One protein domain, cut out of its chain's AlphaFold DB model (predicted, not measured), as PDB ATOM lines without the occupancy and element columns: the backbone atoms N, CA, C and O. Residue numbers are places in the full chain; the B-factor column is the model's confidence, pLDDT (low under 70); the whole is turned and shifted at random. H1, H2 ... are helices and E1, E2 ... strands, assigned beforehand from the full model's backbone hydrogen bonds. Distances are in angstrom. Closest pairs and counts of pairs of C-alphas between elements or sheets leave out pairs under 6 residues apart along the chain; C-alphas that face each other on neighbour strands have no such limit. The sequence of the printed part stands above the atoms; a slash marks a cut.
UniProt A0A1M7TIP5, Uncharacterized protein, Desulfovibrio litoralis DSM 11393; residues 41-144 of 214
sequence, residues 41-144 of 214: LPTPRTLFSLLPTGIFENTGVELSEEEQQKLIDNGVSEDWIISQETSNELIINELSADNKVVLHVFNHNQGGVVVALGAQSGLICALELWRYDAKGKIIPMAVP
ATOM      1  N   LEU A  41       1.549 163.891 -35.239       83.31
ATOM      2  CA  LEU A  41       1.128 162.617 -34.662       83.31
ATOM      3  C   LEU A  41       2.083 161.490 -35.106       83.31
ATOM      4  O   LEU A  41       2.586 161.538 -36.233       83.31
ATOM      5  N   PRO A  42       2.355 160.496 -34.239       91.25
ATOM      6  CA  PRO A  42       3.206 159.365 -34.596       91.25
ATOM      7  C   PRO A  42       2.593 158.578 -35.758       91.25
ATOM      8  O   PRO A  42       1.372 158.446 -35.856       91.25
ATOM      9  N   THR A  43       3.441 158.041 -36.634       95.00
ATOM     10  CA  THR A  43       2.982 157.204 -37.748       95.00
ATOM     11  C   THR A  43       2.463 155.853 -37.238       95.00
ATOM     12  O   THR A  43       2.850 155.425 -36.143       95.00
ATOM     13  N   PRO A  44       1.645 155.128 -38.025       97.19
ATOM     14  CA  PRO A  44       1.247 153.753 -37.717       97.19
ATOM     15  C   PRO A  44       2.432 152.845 -37.362       97.19
ATOM     16  O   PRO A  44       2.373 152.112 -36.379       97.19
ATOM     17  N   ARG A  45       3.548 152.951 -38.096       97.38
ATOM     18  CA  ARG A  45       4.774 152.188 -37.820       97.38
ATOM     19  C   ARG A  45       5.435 152.588 -36.495       97.38
ATOM     20  O   ARG A  45       5.834 151.716 -35.733       97.38
ATOM     21  N   THR A  46       5.506 153.881 -36.167       95.69
ATOM     22  CA  THR A  46       6.011 154.332 -34.855       95.69
ATOM     23  C   THR A  46       5.110 153.881 -33.705       95.69
ATOM     24  O   THR A  46       5.594 153.556 -32.627       95.69
ATOM     25  N   LEU A  47       3.794 153.846 -33.909       97.62
ATOM     26  CA  LEU A  47       2.866 153.314 -32.912       97.62
ATOM     27  C   LEU A  47       3.044 151.804 -32.746       97.62
ATOM     28  O   LEU A  47       3.049 151.322 -31.617       97.62
ATOM     29  N   PHE A  48       3.261 151.081 -33.846       98.19
ATOM     30  CA  PHE A  48       3.527 149.648 -33.819       98.19
ATOM     31  C   PHE A  48       4.748 149.299 -32.962       98.19
ATOM     32  O   PHE A  48       4.650 148.380 -32.160       98.19
ATOM     33  N   SER A  49       5.843 150.069 -33.020       97.19
ATOM     34  CA  SER A  49       7.035 149.817 -32.185       97.19
ATOM     35  C   SER A  49       6.821 150.021 -30.680       97.19
ATOM     36  O   SER A  49       7.704 149.712 -29.887       97.19
ATOM     37  N   LEU A  50       5.696 150.616 -30.274       96.69
ATOM     38  CA  LEU A  50       5.351 150.844 -28.867       96.69
ATOM     39  C   LEU A  50       4.361 149.805 -28.332       96.69
ATOM     40  O   LEU A  50       4.117 149.765 -27.126       96.69
ATOM     41  N   LEU A  51       3.744 149.022 -29.216       97.75
ATOM     42  CA  LEU A  51       2.696 148.071 -28.876       97.75
ATOM     43  C   LEU A  51       3.297 146.706 -28.528       97.75
ATOM     44  O   LEU A  51       4.279 146.302 -29.154       97.75
ATOM     45  N   PRO A  52       2.709 145.976 -27.565       96.81
ATOM     46  CA  PRO A  52       3.079 144.586 -27.347       96.81
ATOM     47  C   PRO A  52       2.693 143.732 -28.560       96.81
ATOM     48  O   PRO A  52       1.767 144.058 -29.305       96.81
ATOM     49  N   THR A  53       3.373 142.604 -28.729       97.12
ATOM     50  CA  THR A  53       3.158 141.692 -29.859       97.12
ATOM     51  C   THR A  53       2.114 140.604 -29.590       97.12
ATOM     52  O   THR A  53       1.801 139.839 -30.496       97.12
ATOM     53  N   GLY A  54       1.520 140.554 -28.391       96.88
ATOM     54  CA  GLY A  54       0.588 139.491 -27.977       96.88
ATOM     55  C   GLY A  54      -0.622 139.295 -28.901       96.88
ATOM     56  O   GLY A  54      -1.125 138.183 -29.029       96.88
ATOM     57  N   ILE A  55      -1.046 140.327 -29.643       97.31
ATOM     58  CA  ILE A  55      -2.119 140.194 -30.640       97.31
ATOM     59  C   ILE A  55      -1.802 139.140 -31.718       97.31
ATOM     60  O   ILE A  55      -2.724 138.493 -32.219       97.31
ATOM     61  N   PHE A  56      -0.518 138.925 -32.042       97.69
ATOM     62  CA  PHE A  56      -0.067 137.954 -33.046       97.69
ATOM     63  C   PHE A  56      -0.325 136.505 -32.619       97.69
ATOM     64  O   PHE A  56      -0.538 135.663 -33.481       97.69
ATOM     65  N   GLU A  57      -0.449 136.211 -31.321       96.12
ATOM     66  CA  GLU A  57      -0.818 134.870 -30.833       96.12
ATOM     67  C   GLU A  57      -2.168 134.388 -31.415       96.12
ATOM     68  O   GLU A  57      -2.412 133.189 -31.549       96.12
ATOM     69  N   ASN A  58      -3.035 135.316 -31.846       96.00
ATOM     70  CA  ASN A  58      -4.329 135.014 -32.468       96.00
ATOM     71  C   ASN A  58      -4.234 134.599 -33.949       96.00
ATOM     72  O   ASN A  58      -5.263 134.313 -34.566       96.00
ATOM     73  N   THR A  59      -3.037 134.591 -34.540       93.50
ATOM     74  CA  THR A  59      -2.816 134.171 -35.934       93.50
ATOM     75  C   THR A  59      -2.279 132.741 -36.050       93.50
ATOM     76  O   THR A  59      -2.293 132.165 -37.135       93.50
ATOM     77  N   GLY A  60      -1.849 132.145 -34.933       89.69
ATOM     78  CA  GLY A  60      -1.160 130.851 -34.901       89.69
ATOM     79  C   GLY A  60       0.353 130.940 -35.129       89.69
ATOM     80  O   GLY A  60       1.038 129.936 -34.946       89.69
ATOM     81  N   VAL A  61       0.869 132.125 -35.471       92.12
ATOM     82  CA  VAL A  61       2.300 132.432 -35.559       92.12
ATOM     83  C   VAL A  61       2.574 133.648 -34.678       92.12
ATOM     84  O   VAL A  61       2.032 134.730 -34.889       92.12
ATOM     85  N   GLU A  62       3.388 133.462 -33.645       94.69
ATOM     86  CA  GLU A  62       3.741 134.543 -32.728       94.69
ATOM     87  C   GLU A  62       4.674 135.557 -33.407       94.69
ATOM     88  O   GLU A  62       5.296 135.276 -34.430       94.69
ATOM     89  N   LEU A  63       4.774 136.754 -32.829       97.19
ATOM     90  CA  LEU A  63       5.772 137.740 -33.225       97.19
ATOM     91  C   LEU A  63       6.627 138.085 -32.011       97.19
ATOM     92  O   LEU A  63       6.134 138.630 -31.021       97.19
ATOM     93  N   SER A  64       7.920 137.794 -32.087       97.00
ATOM     94  CA  SER A  64       8.867 138.205 -31.050       97.00
ATOM     95  C   SER A  64       9.193 139.704 -31.133       97.00
ATOM     96  O   SER A  64       9.049 140.336 -32.179       97.00
ATOM     97  N   GLU A  65       9.701 140.291 -30.044       96.62
ATOM     98  CA  GLU A  65      10.180 141.686 -30.048       96.62
ATOM     99  C   GLU A  65      11.318 141.909 -31.068       96.62
ATOM    100  O   GLU A  65      11.411 142.966 -31.693       96.62
ATOM    101  N   GLU A  66      12.173 140.902 -31.288       97.31
ATOM    102  CA  GLU A  66      13.236 140.969 -32.297       97.31
ATOM    103  C   GLU A  66      12.656 141.041 -33.715       97.31
ATOM    104  O   GLU A  66      13.109 141.832 -34.545       97.31
ATOM    105  N   GLU A  67      11.639 140.233 -34.011       97.69
ATOM    106  CA  GLU A  67      10.970 140.262 -35.310       97.69
ATOM    107  C   GLU A  67      10.142 141.522 -35.515       97.69
ATOM    108  O   GLU A  67      10.142 142.070 -36.617       97.69
ATOM    109  N   GLN A  68       9.498 142.025 -34.461       98.44
ATOM    110  CA  GLN A  68       8.859 143.334 -34.485       98.44
ATOM    111  C   GLN A  68       9.872 144.405 -34.890       98.44
ATOM    112  O   GLN A  68       9.602 145.184 -35.803       98.44
ATOM    113  N   GLN A  69      11.068 144.409 -34.296       98.12
ATOM    114  CA  GLN A  69      12.117 145.353 -34.675       98.12
ATOM    115  C   GLN A  69      12.561 145.168 -36.139       98.12
ATOM    116  O   GLN A  69      12.699 146.154 -36.862       98.12
ATOM    117  N   LYS A  70      12.694 143.925 -36.627       98.25
ATOM    118  CA  LYS A  70      12.982 143.648 -38.050       98.25
ATOM    119  C   LYS A  70      11.894 144.196 -38.980       98.25
ATOM    120  O   LYS A  70      12.231 144.781 -40.010       98.25
ATOM    121  N   LEU A  71      10.616 144.059 -38.619       98.12
ATOM    122  CA  LEU A  71       9.499 144.640 -39.370       98.12
ATOM    123  C   LEU A  71       9.573 146.168 -39.396       98.12
ATOM    124  O   LEU A  71       9.391 146.768 -40.453       98.12
ATOM    125  N   ILE A  72       9.876 146.802 -38.262       98.00
ATOM    126  CA  ILE A  72      10.030 148.259 -38.178       98.00
ATOM    127  C   ILE A  72      11.158 148.746 -39.094       98.00
ATOM    128  O   ILE A  72      10.945 149.684 -39.872       98.00
ATOM    129  N   ASP A  73      12.316 148.086 -39.041       97.75
ATOM    130  CA  ASP A  73      13.526 148.513 -39.745       97.75
ATOM    131  C   ASP A  73      13.478 148.200 -41.245       97.75
ATOM    132  O   ASP A  73      13.816 149.046 -42.075       97.75
ATOM    133  N   ASN A  74      13.034 146.994 -41.607       97.50
ATOM    134  CA  ASN A  74      13.167 146.462 -42.966       97.50
ATOM    135  C   ASN A  74      11.828 146.287 -43.691       97.50
ATOM    136  O   ASN A  74      11.812 146.031 -44.893       97.50
ATOM    137  N   GLY A  75      10.702 146.392 -42.982       98.00
ATOM    138  CA  GLY A  75       9.377 146.071 -43.519       98.00
ATOM    139  C   GLY A  75       9.099 144.574 -43.662       98.00
ATOM    140  O   GLY A  75       8.029 144.215 -44.142       98.00
ATOM    141  N   VAL A  76      10.026 143.702 -43.260       98.12
ATOM    142  CA  VAL A  76       9.922 142.243 -43.392       98.12
ATOM    143  C   VAL A  76      10.710 141.547 -42.276       98.12
ATOM    144  O   VAL A  76      11.772 142.028 -41.871       98.12
ATOM    145  N   SER A  77      10.189 140.428 -41.776       97.44
ATOM    146  CA  SER A  77      10.855 139.498 -40.856       97.44
ATOM    147  C   SER A  77      10.848 138.077 -41.443       97.44
ATOM    148  O   SER A  77      10.706 137.915 -42.653       97.44
ATOM    149  N   GLU A  78      11.081 137.054 -40.617       96.06
ATOM    150  CA  GLU A  78      11.078 135.654 -41.056       96.06
ATOM    151  C   GLU A  78       9.694 135.219 -41.548       96.06
ATOM    152  O   GLU A  78       9.584 134.715 -42.666       96.06
ATOM    153  N   ASP A  79       8.655 135.510 -40.762       96.81
ATOM    154  CA  ASP A  79       7.286 135.069 -41.046       96.81
ATOM    155  C   ASP A  79       6.350 136.188 -41.520       96.81
ATOM    156  O   ASP A  79       5.260 135.905 -42.012       96.81
ATOM    157  N   TRP A  80       6.752 137.459 -41.416       98.31
ATOM    158  CA  TRP A  80       5.843 138.595 -41.591       98.31
ATOM    159  C   TRP A  80       6.361 139.645 -42.577       98.31
ATOM    160  O   TRP A  80       7.562 139.882 -42.701       98.31
ATOM    161  N   ILE A  81       5.441 140.347 -43.243       98.50
ATOM    162  CA  ILE A  81       5.743 141.481 -44.125       98.50
ATOM    163  C   ILE A  81       4.749 142.629 -43.933       98.50
ATOM    164  O   ILE A  81       3.535 142.429 -43.918       98.50
ATOM    165  N   ILE A  82       5.260 143.859 -43.853       98.62
ATOM    166  CA  ILE A  82       4.458 145.081 -43.968       98.62
ATOM    167  C   ILE A  82       4.059 145.234 -45.437       98.62
ATOM    168  O   ILE A  82       4.838 145.673 -46.280       98.62
ATOM    169  N   SER A  83       2.826 144.851 -45.743       97.88
ATOM    170  CA  SER A  83       2.273 144.862 -47.100       97.88
ATOM    171  C   SER A  83       1.677 146.210 -47.507       97.88
ATOM    172  O   SER A  83       1.624 146.532 -48.693       97.88
ATOM    173  N   GLN A  84       1.231 146.997 -46.529       97.62
ATOM    174  CA  GLN A  84       0.632 148.307 -46.741       97.62
ATOM    175  C   GLN A  84       0.942 149.218 -45.559       97.62
ATOM    176  O   GLN A  84       0.839 148.815 -44.401       97.62
ATOM    177  N   GLU A  85       1.267 150.467 -45.871       97.25
ATOM    178  CA  GLU A  85       1.414 151.544 -44.902       97.25
ATOM    179  C   GLU A  85       0.803 152.819 -45.483       97.25
ATOM    180  O   GLU A  85       1.116 153.234 -46.600       97.25
ATOM    181  N   THR A  86      -0.098 153.431 -44.722       96.50
ATOM    182  CA  THR A  86      -0.720 154.719 -45.035       96.50
ATOM    183  C   THR A  86      -0.536 155.675 -43.856       96.50
ATOM    184  O   THR A  86       0.159 155.362 -42.892       96.50
ATOM    185  N   SER A  87      -1.165 156.853 -43.890       94.88
ATOM    186  CA  SER A  87      -1.107 157.777 -42.752       94.88
ATOM    187  C   SER A  87      -1.779 157.227 -41.491       94.88
ATOM    188  O   SER A  87      -1.415 157.642 -40.395       94.88
ATOM    189  N   ASN A  88      -2.751 156.319 -41.639       96.88
ATOM    190  CA  ASN A  88      -3.586 155.844 -40.533       96.88
ATOM    191  C   ASN A  88      -3.628 154.317 -40.421       96.88
ATOM    192  O   ASN A  88      -4.271 153.812 -39.514       96.88
ATOM    193  N   GLU A  89      -2.999 153.573 -41.329       97.75
ATOM    194  CA  GLU A  89      -3.120 152.116 -41.369       97.75
ATOM    195  C   GLU A  89      -1.774 151.450 -41.654       97.75
ATOM    196  O   GLU A  89      -1.003 151.938 -42.483       97.75
ATOM    197  N   LEU A  90      -1.521 150.326 -40.987       98.44
ATOM    198  CA  LEU A  90      -0.410 149.414 -41.245       98.44
ATOM    199  C   LEU A  90      -0.975 147.994 -41.371       98.44
ATOM    200  O   LEU A  90      -1.647 147.528 -40.454       98.44
ATOM    201  N   ILE A  91      -0.710 147.309 -42.483       98.38
ATOM    202  CA  ILE A  91      -1.140 145.919 -42.694       98.38
ATOM    203  C   ILE A  91       0.086 145.022 -42.753       98.38
ATOM    204  O   ILE A  91       0.922 145.143 -43.655       98.38
ATOM    205  N   ILE A  92       0.149 144.088 -41.815       98.56
ATOM    206  CA  ILE A  92       1.198 143.091 -41.671       98.56
ATOM    207  C   ILE A  92       0.579 141.741 -42.037       98.56
ATOM    208  O   ILE A  92      -0.359 141.298 -41.378       98.56
ATOM    209  N   ASN A  93       1.065 141.112 -43.105       98.38
ATOM    210  CA  ASN A  93       0.609 139.781 -43.507       98.38
ATOM    211  C   ASN A  93       1.664 138.745 -43.153       98.38
ATOM    212  O   ASN A  93       2.864 139.026 -43.230       98.38
ATOM    213  N   GLU A  94       1.204 137.549 -42.818       97.62
ATOM    214  CA  GLU A  94       2.070 136.383 -42.756       97.62
ATOM    215  C   GLU A  94       2.520 136.005 -44.177       97.62
ATOM    216  O   GLU A  94       1.768 136.132 -45.145       97.62
ATOM    217  N   LEU A  95       3.758 135.547 -44.327       96.56
ATOM    218  CA  LEU A  95       4.317 135.130 -45.612       96.56
ATOM    219  C   LEU A  95       3.824 133.744 -46.047       96.56
ATOM    220  O   LEU A  95       3.779 133.460 -47.246       96.56
ATOM    221  N   SER A  96       3.488 132.875 -45.087       92.81
ATOM    222  CA  SER A  96       3.213 131.453 -45.328       92.81
ATOM    223  C   SER A  96       1.719 131.113 -45.436       92.81
ATOM    224  O   SER A  96       1.351 130.117 -46.068       92.81
ATOM    225  N   ALA A  97       0.855 131.964 -44.881       92.75
ATOM    226  CA  ALA A  97      -0.589 131.772 -44.807       92.75
ATOM    227  C   ALA A  97      -1.354 133.082 -45.063       92.75
ATOM    228  O   ALA A  97      -0.779 134.164 -45.121       92.75
ATOM    229  N   ASP A  98      -2.681 132.994 -45.189       93.50
ATOM    230  CA  ASP A  98      -3.568 134.162 -45.333       93.50
ATOM    231  C   ASP A  98      -3.935 134.761 -43.959       93.50
ATOM    232  O   ASP A  98      -5.105 134.970 -43.623       93.50
ATOM    233  N   ASN A  99      -2.912 134.951 -43.125       96.69
ATOM    234  CA  ASN A  99      -3.029 135.483 -41.776       96.69
ATOM    235  C   ASN A  99      -2.634 136.962 -41.726       96.69
ATOM    236  O   ASN A  99      -1.685 137.431 -42.355       96.69
ATOM    237  N   LYS A 100      -3.456 137.676 -40.968       97.31
ATOM    238  CA  LYS A 100      -3.570 139.116 -40.782       97.31
ATOM    239  C   LYS A 100      -3.162 139.758 -39.470       97.31
ATOM    240  O   LYS A 100      -3.784 139.386 -38.479       97.31
ATOM    241  N   VAL A 101      -2.352 140.815 -39.439       98.38
ATOM    242  CA  VAL A 101      -2.454 141.835 -38.377       98.38
ATOM    243  C   VAL A 101      -2.584 143.227 -38.987       98.38
ATOM    244  O   VAL A 101      -1.758 143.663 -39.782       98.38
ATOM    245  N   VAL A 102      -3.645 143.939 -38.617       98.38
ATOM    246  CA  VAL A 102      -3.933 145.303 -39.069       98.38
ATOM    247  C   VAL A 102      -3.844 146.250 -37.885       98.38
ATOM    248  O   VAL A 102      -4.443 145.999 -36.843       98.38
ATOM    249  N   LEU A 103      -3.141 147.362 -38.058       98.62
ATOM    250  CA  LEU A 103      -3.146 148.492 -37.143       98.62
ATOM    251  C   LEU A 103      -3.886 149.649 -37.812       98.62
ATOM    252  O   LEU A 103      -3.496 150.057 -38.903       98.62
ATOM    253  N   HIS A 104      -4.902 150.206 -37.155       98.56
ATOM    254  CA  HIS A 104      -5.571 151.435 -37.586       98.56
ATOM    255  C   HIS A 104      -5.474 152.535 -36.523       98.56
ATOM    256  O   HIS A 104      -5.585 152.269 -35.326       98.56
ATOM    257  N   VAL A 105      -5.290 153.781 -36.958       98.06
ATOM    258  CA  VAL A 105      -5.113 154.962 -36.110       98.06
ATOM    259  C   VAL A 105      -6.334 155.873 -36.204       98.06
ATOM    260  O   VAL A 105      -6.654 156.430 -37.252       98.06
ATOM    261  N   PHE A 106      -6.977 156.086 -35.061       97.19
ATOM    262  CA  PHE A 106      -8.123 156.958 -34.865       97.19
ATOM    263  C   PHE A 106      -7.708 158.244 -34.147       97.19
ATOM    264  O   PHE A 106      -7.242 158.220 -33.006       97.19
ATOM    265  N   ASN A 107      -7.922 159.395 -34.781       94.25
ATOM    266  CA  ASN A 107      -7.575 160.687 -34.186       94.25
ATOM    267  C   ASN A 107      -8.566 161.081 -33.086       94.25
ATOM    268  O   ASN A 107      -9.779 161.054 -33.297       94.25
ATOM    269  N   HIS A 108      -8.060 161.493 -31.925       91.94
ATOM    270  CA  HIS A 108      -8.897 161.991 -30.838       91.94
ATOM    271  C   HIS A 108      -9.083 163.514 -30.951       91.94
ATOM    272  O   HIS A 108      -8.119 164.252 -31.160       91.94
ATOM    273  N   ASN A 109     -10.305 164.017 -30.754       90.69
ATOM    274  CA  ASN A 109     -10.638 165.444 -30.917       90.69
ATOM    275  C   ASN A 109      -9.868 166.361 -29.952       90.69
ATOM    276  O   ASN A 109      -9.651 167.533 -30.238       90.69
ATOM    277  N   GLN A 110      -9.464 165.828 -28.798       85.81
ATOM    278  CA  GLN A 110      -8.687 166.545 -27.777       85.81
ATOM    279  C   GLN A 110      -7.162 166.361 -27.929       85.81
ATOM    280  O   GLN A 110      -6.411 166.744 -27.035       85.81
ATOM    281  N   GLY A 111      -6.705 165.768 -29.035       85.12
ATOM    282  CA  GLY A 111      -5.307 165.398 -29.254       85.12
ATOM    283  C   GLY A 111      -4.969 163.985 -28.770       85.12
ATOM    284  O   GLY A 111      -5.680 163.400 -27.950       85.12
ATOM    285  N   GLY A 112      -3.872 163.440 -29.301       90.38
ATOM    286  CA  GLY A 112      -3.523 162.022 -29.174       90.38
ATOM    287  C   GLY A 112      -4.291 161.137 -30.159       90.38
ATOM    288  O   GLY A 112      -5.067 161.624 -30.986       90.38
ATOM    289  N   VAL A 113      -4.064 159.826 -30.067       95.88
ATOM    290  CA  VAL A 113      -4.706 158.839 -30.947       95.88
ATOM    291  C   VAL A 113      -5.159 157.603 -30.182       95.88
ATOM    292  O   VAL A 113      -4.607 157.245 -29.138       95.88
ATOM    293  N   VAL A 114      -6.169 156.938 -30.728       97.38
ATOM    294  CA  VAL A 114      -6.524 155.561 -30.401       97.38
ATOM    295  C   VAL A 114      -5.982 154.670 -31.509       97.38
ATOM    296  O   VAL A 114      -6.127 154.978 -32.685       97.38
ATOM    297  N   VAL A 115      -5.359 153.566 -31.133       98.19
ATOM    298  CA  VAL A 115      -4.834 152.557 -32.041       98.19
ATOM    299  C   VAL A 115      -5.658 151.295 -31.872       98.19
ATOM    300  O   VAL A 115      -5.804 150.806 -30.753       98.19
ATOM    301  N   ALA A 116      -6.204 150.788 -32.970       98.62
ATOM    302  CA  ALA A 116      -6.823 149.477 -33.014       98.62
ATOM    303  C   ALA A 116      -5.862 148.482 -33.652       98.62
ATOM    304  O   ALA A 116      -5.351 148.745 -34.738       98.62
ATOM    305  N   LEU A 117      -5.645 147.352 -32.986       98.38
ATOM    306  CA  LEU A 117      -4.939 146.199 -33.522       98.38
ATOM    307  C   LEU A 117      -5.950 145.087 -33.771       98.38
ATOM    308  O   LEU A 117      -6.629 144.659 -32.841       98.38
ATOM    309  N   GLY A 118      -6.057 144.632 -35.013       98.44
ATOM    310  CA  GLY A 118      -6.903 143.515 -35.401       98.44
ATOM    311  C   GLY A 118      -6.074 142.354 -35.923       98.44
ATOM    312  O   GLY A 118      -5.420 142.509 -36.951       98.44
ATOM    313  N   ALA A 119      -6.134 141.198 -35.267       98.25
ATOM    314  CA  ALA A 119      -5.628 139.949 -35.831       98.25
ATOM    315  C   ALA A 119      -6.747 139.209 -36.569       98.25
ATOM    316  O   ALA A 119      -7.896 139.208 -36.124       98.25
ATOM    317  N   GLN A 120      -6.416 138.565 -37.685       97.25
ATOM    318  CA  GLN A 120      -7.347 137.751 -38.458       97.25
ATOM    319  C   GLN A 120      -6.687 136.432 -38.861       97.25
ATOM    320  O   GLN A 120      -5.638 136.440 -39.504       97.25
ATOM    321  N   SER A 121      -7.354 135.321 -38.541       95.38
ATOM    322  CA  SER A 121      -6.982 133.976 -38.981       95.38
ATOM    323  C   SER A 121      -8.223 133.206 -39.422       95.38
ATOM    324  O   SER A 121      -9.092 132.842 -38.621       95.38
ATOM    325  N   GLY A 122      -8.358 133.016 -40.736       91.81
ATOM    326  CA  GLY A 122      -9.541 132.405 -41.339       91.81
ATOM    327  C   GLY A 122     -10.841 133.123 -40.947       91.81
ATOM    328  O   GLY A 122     -11.076 134.279 -41.308       91.81
ATOM    329  N   LEU A 123     -11.723 132.423 -40.226       90.25
ATOM    330  CA  LEU A 123     -13.004 132.977 -39.776       90.25
ATOM    331  C   LEU A 123     -12.902 133.769 -38.469       90.25
ATOM    332  O   LEU A 123     -13.818 134.547 -38.191       90.25
ATOM    333  N   ILE A 124     -11.824 133.601 -37.708       93.81
ATOM    334  CA  ILE A 124     -11.648 134.167 -36.372       93.81
ATOM    335  C   ILE A 124     -10.918 135.507 -36.480       93.81
ATOM    336  O   ILE A 124     -10.071 135.712 -37.354       93.81
ATOM    337  N   CYS A 125     -11.273 136.431 -35.595       97.06
ATOM    338  CA  CYS A 125     -10.569 137.689 -35.432       97.06
ATOM    339  C   CYS A 125     -10.420 138.019 -33.945       97.06
ATOM    340  O   CYS A 125     -11.219 137.573 -33.121       97.06
ATOM    341  N   ALA A 126      -9.420 138.831 -33.627       97.50
ATOM    342  CA  ALA A 126      -9.235 139.428 -32.313       97.50
ATOM    343  C   ALA A 126      -9.007 140.931 -32.468       97.50
ATOM    344  O   ALA A 126      -8.510 141.382 -33.502       97.50
ATOM    345  N   LEU A 127      -9.374 141.696 -31.442       98.56
ATOM    346  CA  LEU A 127      -9.245 143.146 -31.420       98.56
ATOM    347  C   LEU A 127      -8.667 143.599 -30.085       98.56
ATOM    348  O   LEU A 127      -9.190 143.266 -29.024       98.56
ATOM    349  N   GLU A 128      -7.667 144.465 -30.158       98.50
ATOM    350  CA  GLU A 128      -7.179 145.243 -29.029       98.50
ATOM    351  C   GLU A 128      -7.263 146.732 -29.338       98.50
ATOM    352  O   GLU A 128      -7.065 147.164 -30.475       98.50
ATOM    353  N   LEU A 129      -7.519 147.533 -28.304       98.56
ATOM    354  CA  LEU A 129      -7.478 148.984 -28.396       98.56
ATOM    355  C   LEU A 129      -6.440 149.550 -27.440       98.56
ATOM    356  O   LEU A 129      -6.331 149.145 -26.284       98.56
ATOM    357  N   TRP A 130      -5.729 150.560 -27.916       98.31
ATOM    358  CA  TRP A 130      -4.683 151.242 -27.179       98.31
ATOM    359  C   TRP A 130      -4.831 152.746 -27.359       98.31
ATOM    360  O   TRP A 130      -5.222 153.226 -28.416       98.31
ATOM    361  N   ARG A 131      -4.519 153.524 -26.332       96.31
ATOM    362  CA  ARG A 131      -4.490 154.984 -26.400       96.31
ATOM    363  C   ARG A 131      -3.052 155.458 -26.320       96.31
ATOM    364  O   ARG A 131      -2.383 155.161 -25.335       96.31
ATOM    365  N   TYR A 132      -2.631 156.245 -27.303       95.38
ATOM    366  CA  TYR A 132      -1.407 157.035 -27.254       95.38
ATOM    367  C   TYR A 132      -1.758 158.457 -26.809       95.38
ATOM    368  O   TYR A 132      -2.418 159.209 -27.534       95.38
ATOM    369  N   ASP A 133      -1.393 158.800 -25.575       88.56
ATOM    370  CA  ASP A 133      -1.733 160.091 -24.981       88.56
ATOM    371  C   ASP A 133      -0.740 161.207 -25.356       88.56
ATOM    372  O   ASP A 133       0.328 160.977 -25.921       88.56
ATOM    373  N   ALA A 134      -1.083 162.450 -25.013       82.38
ATOM    374  CA  ALA A 134      -0.256 163.623 -25.307       82.38
ATOM    375  C   ALA A 134       1.129 163.617 -24.622       82.38
ATOM    376  O   ALA A 134       1.964 164.463 -24.933       82.38
ATOM    377  N   LYS A 135       1.386 162.700 -23.677       84.88
ATOM    378  CA  LYS A 135       2.695 162.518 -23.027       84.88
ATOM    379  C   LYS A 135       3.533 161.440 -23.716       84.88
ATOM    380  O   LYS A 135       4.614 161.118 -23.232       84.88
ATOM    381  N   GLY A 136       3.031 160.877 -24.811       86.50
ATOM    382  CA  GLY A 136       3.679 159.818 -25.562       86.50
ATOM    383  C   GLY A 136       3.555 158.438 -24.925       86.50
ATOM    384  O   GLY A 136       4.325 157.542 -25.266       86.50
ATOM    385  N   LYS A 137       2.620 158.249 -23.985       91.69
ATOM    386  CA  LYS A 137       2.406 156.956 -23.335       91.69
ATOM    387  C   LYS A 137       1.333 156.160 -24.069       91.69
ATOM    388  O   LYS A 137       0.255 156.686 -24.341       91.69
ATOM    389  N   ILE A 138       1.604 154.873 -24.285       95.50
ATOM    390  CA  ILE A 138       0.623 153.903 -24.772       95.50
ATOM    391  C   ILE A 138      -0.042 153.167 -23.602       95.50
ATOM    392  O   ILE A 138       0.619 152.767 -22.638       95.50
ATOM    393  N   ILE A 139      -1.370 153.075 -23.621       96.12
ATOM    394  CA  ILE A 139      -2.180 152.543 -22.516       96.12
ATOM    395  C   ILE A 139      -3.281 151.656 -23.100       96.12
ATOM    396  O   ILE A 139      -3.966 152.121 -24.010       96.12
ATOM    397  N   PRO A 140      -3.503 150.435 -22.585       97.44
ATOM    398  CA  PRO A 140      -4.587 149.588 -23.067       97.44
ATOM    399  C   PRO A 140      -5.944 150.246 -22.798       97.44
ATOM    400  O   PRO A 140      -6.144 150.932 -21.790       97.44
ATOM    401  N   MET A 141      -6.881 150.034 -23.711       96.75
ATOM    402  CA  MET A 141      -8.232 150.568 -23.667       96.75
ATOM    403  C   MET A 141      -9.236 149.433 -23.859       96.75
ATOM    404  O   MET A 141      -8.990 148.482 -24.594       96.75
ATOM    405  N   ALA A 142     -10.382 149.531 -23.190       97.25
ATOM    406  CA  ALA A 142     -11.456 148.570 -23.383       97.25
ATOM    407  C   ALA A 142     -12.022 148.669 -24.809       97.25
ATOM    408  O   ALA A 142     -12.247 149.773 -25.316       97.25
ATOM    409  N   VAL A 143     -12.285 147.515 -25.421       97.62
ATOM    410  CA  VAL A 143     -13.089 147.402 -26.644       97.62
ATOM    411  C   VAL A 143     -14.558 147.761 -26.360       97.62
ATOM    412  O   VAL A 143     -14.980 147.725 -25.197       97.62
ATOM    413  N   PRO A 144     -15.358 148.130 -27.382       97.31
ATOM    414  CA  PRO A 144     -16.804 148.259 -27.225       97.31
ATOM    415  C   PRO A 144     -17.427 146.986 -26.644       97.31
ATOM    416  O   PRO A 144     -16.896 145.892 -26.810       97.31
TER     417      PRO A 144
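Overview. This is residues 41 to 144 of the 214 residues of an uncharacterized protein of Desulfovibrio litoralis DSM 11393 (UniProt A0A1M7TIP5). A twisted, curled sheet of six strands makes a wall, with three short helices on it: H1 and H2 cover one face, and H3 packs at its E1 edge. The 104 printed residues run H1, H2, H3, E1 to E6; the class is mixed, helices and strands. The sheet, E1 - E2 - E3 - E4 - E5 - E6, is a meander, each strand the antiparallel neighbour of the one before, in two layers with H2 and H3 on one face. It is compact, radius of gyration of the C-alphas 13.1 A, spanning 41 by 30 by 21 A.

Arrangement. Start at H1, residues 44 to 48, 6.2 A high over the sheet and only just over E3, residues 99 to 107, where 3 of its C-alphas fall. On the same face, H2, residues 54 to 59, runs along E4, residues 113 to 121, at 1 degree on the local plane and a height of 6.9 A; C-alphas 59 and 121 are closest, 5.2 A. H3, residues 65 to 74, is close to H1 but not clearly touching: C-alphas 45 and 72 are closest, 6.6 A. C-alphas 71 and 81 are the closest of H3 and E1, residues 80 to 85, 6.8 A. Next come hairpins: E1 with E2, residues 89 to 94, N 81 to O 93 2.9 A; E2 with E3, N 92 to O 101 2.8 A; E3 with E4, N 102 to O 118 2.8 A; E4 with E5, residues 124 to 132, N 117 to O 128 2.9 A; E5 with E6, residues 138 to 141, N 131 to O 139 2.8 A, each within hydrogen-bond range. Every O i to N i+4 pair is within range in H1 and H3; H2 has 0 of 2, but 3 of 3 O i to N i+3.

Along the chain. Find C-alpha 44 at (1.247, 153.753, -37.717), where H1 begins. H3 spans 14.1 A, E3 26.7 A, E4 26.2 A and E5 26.7 A; E6 ends at C-alpha 141, (-8.232, 150.568, -23.667).

Size, cuts and confidence. The C-alphas of Ser 96 and Gln 110 are the two farthest apart, 41.0 A. The printed part has no cut, and its links are tight. Mean pLDDT of the printed part is 95.8; no printed residue is under 70.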